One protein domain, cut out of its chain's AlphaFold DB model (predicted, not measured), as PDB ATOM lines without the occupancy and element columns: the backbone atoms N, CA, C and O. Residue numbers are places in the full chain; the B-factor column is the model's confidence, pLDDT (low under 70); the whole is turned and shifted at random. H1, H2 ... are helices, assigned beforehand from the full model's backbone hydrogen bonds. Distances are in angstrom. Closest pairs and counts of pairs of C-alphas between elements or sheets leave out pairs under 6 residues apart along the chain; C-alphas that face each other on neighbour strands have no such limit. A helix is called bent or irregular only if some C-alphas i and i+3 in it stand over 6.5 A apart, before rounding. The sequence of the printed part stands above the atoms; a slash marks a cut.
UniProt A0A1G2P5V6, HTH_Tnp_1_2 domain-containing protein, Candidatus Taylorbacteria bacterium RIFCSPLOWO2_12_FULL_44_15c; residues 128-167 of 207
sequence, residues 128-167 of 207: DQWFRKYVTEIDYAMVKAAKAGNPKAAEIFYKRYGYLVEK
ATOM      1  N   ASP A 128     111.814 124.170 113.534       90.56
ATOM      2  CA  ASP A 128     112.149 122.758 113.336       90.56
ATOM      3  C   ASP A 128     111.490 122.169 112.085       90.56
ATOM      4  O   ASP A 128     112.111 121.404 111.342       90.56
ATOM      5  N   GLN A 129     110.233 122.521 111.803       89.00
ATOM      6  CA  GLN A 129     109.555 122.083 110.578       89.00
ATOM      7  C   GLN A 129     110.200 122.671 109.323       89.00
ATOM      8  O   GLN A 129     110.303 121.980 108.308       89.00
ATOM      9  N   TRP A 130     110.647 123.925 109.383       87.19
ATOM     10  CA  TRP A 130     111.416 124.535 108.300       87.19
ATOM     11  C   TRP A 130     112.779 123.861 108.150       87.19
ATOM     12  O   TRP A 130     113.139 123.463 107.043       87.19
ATOM     13  N   PHE A 131     113.489 123.633 109.255       86.69
ATOM     14  CA  PHE A 131     114.806 123.003 109.271       86.69
ATOM     15  C   PHE A 131     114.792 121.598 108.665       86.69
ATOM     16  O   PHE A 131     115.677 121.245 107.886       86.69
ATOM     17  N   ARG A 132     113.738 120.813 108.923       88.50
ATOM     18  CA  ARG A 132     113.547 119.477 108.328       88.50
ATOM     19  C   ARG A 132     113.599 119.470 106.798       88.50
ATOM     20  O   ARG A 132     113.974 118.448 106.235       88.50
ATOM     21  N   LYS A 133     113.259 120.576 106.127       88.50
ATOM     22  CA  LYS A 133     113.360 120.690 104.661       88.50
ATOM     23  C   LYS A 133     114.813 120.791 104.190       88.50
ATOM     24  O   LYS A 133     115.155 120.228 103.159       88.50
ATOM     25  N   TYR A 134     115.665 121.457 104.966       87.38
ATOM     26  CA  TYR A 134     117.080 121.652 104.643       87.38
ATOM     27  C   TYR A 134     117.949 120.452 105.011       87.38
ATOM     28  O   TYR A 134     119.063 120.328 104.510       87.38
ATOM     29  N   VAL A 135     117.449 119.538 105.848       89.19
ATOM     30  CA  VAL A 135     118.186 118.340 106.277       89.19
ATOM     31  C   VAL A 135     118.799 117.582 105.097       89.19
ATOM     32  O   VAL A 135     119.979 117.253 105.151       89.19
ATOM     33  N   THR A 136     118.043 117.363 104.020       89.75
ATOM     34  CA  THR A 136     118.535 116.632 102.843       89.75
ATOM     35  C   THR A 136     119.618 117.391 102.080       89.75
ATOM     36  O   THR A 136     120.542 116.781 101.548       89.75
ATOM     37  N   GLU A 137     119.525 118.721 102.026       91.88
ATOM     38  CA  GLU A 137     120.526 119.572 101.372       91.88
ATOM     39  C   GLU A 137     121.822 119.625 102.184       91.88
ATOM     40  O   GLU A 137     122.912 119.533 101.620       91.88
ATOM     41  N   ILE A 138     121.706 119.701 103.512       91.19
ATOM     42  CA  ILE A 138     122.841 119.652 104.436       91.19
ATOM     43  C   ILE A 138     123.534 118.290 104.334       91.19
ATOM     44  O   ILE A 138     124.756 118.245 104.202       91.19
ATOM     45  N   ASP A 139     122.781 117.186 104.311       90.88
ATOM     46  CA  ASP A 139     123.345 115.844 104.122       90.88
ATOM     47  C   ASP A 139     124.083 115.730 102.782       90.88
ATOM     48  O   ASP A 139     125.213 115.236 102.729       90.88
ATOM     49  N   TYR A 140     123.502 116.260 101.701       93.00
ATOM     50  CA  TYR A 140     124.164 116.311 100.399       93.00
ATOM     51  C   TYR A 140     125.466 117.129 100.437       93.00
ATOM     52  O   TYR A 140     126.499 116.679  99.928       93.00
ATOM     53  N   ALA A 141     125.445 118.308 101.063       93.31
ATOM     54  CA  ALA A 141     126.616 119.166 101.205       93.31
ATOM     55  C   ALA A 141     127.721 118.498 102.039       93.31
ATOM     56  O   ALA A 141     128.891 118.551 101.652       93.31
ATOM     57  N   MET A 142     127.364 117.804 103.126       92.31
ATOM     58  CA  MET A 142     128.305 117.037 103.950       92.31
ATOM     59  C   MET A 142     128.953 115.902 103.156       92.31
ATOM     60  O   MET A 142     130.176 115.774 103.168       92.31
ATOM     61  N   VAL A 143     128.172 115.126 102.399       92.31
ATOM     62  CA  VAL A 143     128.708 114.048 101.548       92.31
ATOM     63  C   VAL A 143     129.631 114.607 100.465       92.31
ATOM     64  O   VAL A 143     130.684 114.030 100.184       92.31
ATOM     65  N   LYS A 144     129.275 115.743  99.857       95.44
ATOM     66  CA  LYS A 144     130.125 116.419  98.870       95.44
ATOM     67  C   LYS A 144     131.447 116.882  99.492       95.44
ATOM     68  O   LYS A 144     132.499 116.655  98.900       95.44
ATOM     69  N   ALA A 145     131.405 117.480 100.682       93.44
ATOM     70  CA  ALA A 145     132.593 117.921 101.412       93.44
ATOM     71  C   ALA A 145     133.480 116.743 101.854       93.44
ATOM     72  O   ALA A 145     134.701 116.813 101.727       93.44
ATOM     73  N   ALA A 146     132.877 115.637 102.294       93.44
ATOM     74  CA  ALA A 146     133.585 114.402 102.620       93.44
ATOM     75  C   ALA A 146     134.330 113.838 101.400       93.44
ATOM     76  O   ALA A 146     135.517 113.537 101.483       93.44
ATOM     77  N   LYS A 147     133.667 113.776 100.234       92.06
ATOM     78  CA  LYS A 147     134.295 113.352  98.968       92.06
ATOM     79  C   LYS A 147     135.415 114.286  98.507       92.06
ATOM     80  O   LYS A 147     136.353 113.824  97.870       92.06
ATOM     81  N   ALA A 148     135.320 115.576  98.825       94.62
ATOM     82  CA  ALA A 148     136.370 116.558  98.557       94.62
ATOM     83  C   ALA A 148     137.576 116.442  99.512       94.62
ATOM     84  O   ALA A 148     138.555 117.161  99.331       94.62
ATOM     85  N   GLY A 149     137.524 115.550 100.508       92.69
ATOM     86  CA  GLY A 149     138.628 115.288 101.432       92.69
ATOM     87  C   GLY A 149     138.513 115.987 102.786       92.69
ATOM     88  O   GLY A 149     139.507 116.053 103.496       92.69
ATOM     89  N   ASN A 150     137.339 116.505 103.175       94.06
ATOM     90  CA  ASN A 150     137.127 117.024 104.529       94.06
ATOM     91  C   ASN A 150     136.728 115.881 105.493       94.06
ATOM     92  O   ASN A 150     135.575 115.436 105.455       94.06
ATOM     93  N   PRO A 151     137.628 115.414 106.382       89.94
ATOM     94  CA  PRO A 151     137.357 114.273 107.258       89.94
ATOM     95  C   PRO A 151     136.303 114.586 108.325       89.94
ATOM     96  O   PRO A 151     135.526 113.709 108.691       89.94
ATOM     97  N   LYS A 152     136.204 115.844 108.772       92.50
ATOM     98  CA  LYS A 152     135.232 116.260 109.790       92.50
ATOM     99  C   LYS A 152     133.798 116.182 109.270       92.50
ATOM    100  O   LYS A 152     132.893 115.791 109.999       92.50
ATOM    101  N   ALA A 153     133.585 116.509 107.993       91.06
ATOM    102  CA  ALA A 153     132.278 116.352 107.357       91.06
ATOM    103  C   ALA A 153     131.853 114.873 107.283       91.06
ATOM    104  O   ALA A 153     130.690 114.558 107.525       91.06
ATOM    105  N   ALA A 154     132.799 113.969 107.005       89.12
ATOM    106  CA  ALA A 154     132.550 112.529 107.032       89.12
ATOM    107  C   ALA A 154     132.235 112.037 108.452       89.12
ATOM    108  O   ALA A 154     131.262 111.313 108.647       89.12
ATOM    109  N   GLU A 155     133.012 112.465 109.447       91.50
ATOM    110  CA  GLU A 155     132.809 112.113 110.854       91.50
ATOM    111  C   GLU A 155     131.412 112.512 111.347       91.50
ATOM    112  O   GLU A 155     130.686 111.675 111.879       91.50
ATOM    113  N   ILE A 156     130.996 113.762 111.107       91.44
ATOM    114  CA  ILE A 156     129.664 114.260 111.485       91.44
ATOM    115  C   ILE A 156     128.563 113.446 110.793       91.44
ATOM    116  O   ILE A 156     127.583 113.066 111.437       91.44
ATOM    117  N   PHE A 157     128.732 113.134 109.505       90.81
ATOM    118  CA  PHE A 157     127.783 112.309 108.761       90.81
ATOM    119  C   PHE A 157     127.648 110.906 109.377       90.81
ATOM    120  O   PHE A 157     126.535 110.452 109.627       90.81
ATOM    121  N   TYR A 158     128.756 110.234 109.700       90.50
ATOM    122  CA  TYR A 158     128.717 108.910 110.332       90.50
ATOM    123  C   TYR A 158     128.169 108.941 111.765       90.50
ATOM    124  O   TYR A 158     127.403 108.046 112.130       90.50
ATOM    125  N   LYS A 159     128.493 109.977 112.554       91.44
ATOM    126  CA  LYS A 159     127.917 110.205 113.893       91.44
ATOM    127  C   LYS A 159     126.399 110.350 113.830       91.44
ATOM    128  O   LYS A 159     125.694 109.734 114.623       91.44
ATOM    129  N   ARG A 160     125.877 111.096 112.848       87.81
ATOM    130  CA  ARG A 160     124.433 111.316 112.666       87.81
ATOM    131  C   ARG A 160     123.639 110.017 112.496       87.81
ATOM    132  O   ARG A 160     122.522 109.926 112.996       87.81
ATOM    133  N   TYR A 161     124.197 109.030 111.797       88.69
ATOM    134  CA  TYR A 161     123.557 107.724 111.590       88.69
ATOM    135  C   TYR A 161     123.931 106.678 112.650       88.69
ATOM    136  O   TYR A 161     123.489 105.538 112.552       88.69
ATOM    137  N   GLY A 162     124.746 107.038 113.645       88.19
ATOM    138  CA  GLY A 162     125.212 106.109 114.675       88.19
ATOM    139  C   GLY A 162     126.205 105.057 114.170       88.19
ATOM    140  O   GLY A 162     126.431 104.060 114.849       88.19
ATOM    141  N   TYR A 163     126.807 105.255 112.992       89.06
ATOM    142  CA  TYR A 163     127.851 104.361 112.477       89.06
ATOM    143  C   TYR A 163     129.185 104.555 113.198       89.06
ATOM    144  O   TYR A 163     129.983 103.624 113.277       89.06
ATOM    145  N   LEU A 164     129.429 105.765 113.710       88.56
ATOM    146  CA  LEU A 164     130.591 106.074 114.529       88.56
ATOM    147  C   LEU A 164     130.154 106.174 115.991       88.56
ATOM    148  O   LEU A 164     129.402 107.076 116.353       88.56
ATOM    149  N   VAL A 165     130.639 105.245 116.811       84.19
ATOM    150  CA  VAL A 165     130.410 105.227 118.258       84.19
ATOM    151  C   VAL A 165     131.737 105.502 118.948       84.19
ATOM    152  O   VAL A 165     132.701 104.755 118.778       84.19
ATOM    153  N   GLU A 166     131.788 106.578 119.727       82.69
ATOM    154  CA  GLU A 166     132.934 106.880 120.580       82.69
ATOM    155  C   GLU A 166     132.872 105.979 121.816       82.69
ATOM    156  O   GLU A 166     131.952 106.064 122.630       82.69
ATOM    157  N   LYS A 167     133.834 105.062 121.933       83.00
ATOM    158  CA  LYS A 167     133.957 104.181 123.093       83.00
ATOM    159  C   LYS A 167     134.917 104.818 124.091       83.00
ATOM    160  O   LYS A 167     136.124 104.811 123.869       83.00
TER     161      LYS A 167
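Overview. This is residues 128 to 167 of the 207 residues of the protein "HTH_Tnp_1_2 domain-containing protein" of Candidatus Taylorbacteria bacterium RIFCSPLOWO2_12_FULL_44_15c (UniProt A0A1G2P5V6). What is the shape? A long, kinked helix, H1, and a short helix, H2, make a lopsided helical hairpin opened as a V, in which H2 folds back beside the last part of H1. Residues 128 to 137 of H1 stick out, and after H2 a short tail, residues 161 to 167, ends the printed part. How large and of what class is it? The printed part has 40 residues with two named helices, H1 then H2, and no named strand, and its class is all helix. It is loose, with a radius of gyration of the C-alphas of 11.2 A, and flat, spanning 32 by 26 by 10 A.

Along the chain. Where is H1? It covers residues 128 to 147, 28.0 A long, from C-alpha 128 at (112.149, 122.758, 113.336). It has a kink of 40 degrees near residue 135 and is only just irregular, with C-alphas 133 and 136 6.8 A apart. Where is H2? It covers residues 151 to 160, 14.3 A long, and ends with C-alpha 160 at (124.433, 111.316, 112.666).

Arrangement. How do the helices meet? H1 touches H2 with residues 139 to 146 alone, and the closest C-alphas, of Ala 146 and Ala 154, are 4.9 A apart. They form a helical hairpin, running opposite ways at a steep tilt of 42 degrees. What do the backbones show? In H2 every O i to N i+4 pair is within hydrogen-bond range, and in H1 12 of 16 are.

Size, cuts and confidence. How far does it reach? The two C-alphas farthest apart, of Trp 130 and Lys 167, are 33.8 A apart. Is the printed part continuous and confident? It has no cut, and the link from H1 to H2 is tight. The mean pLDDT of the printed part is 90.2, and no printed residue is under 70.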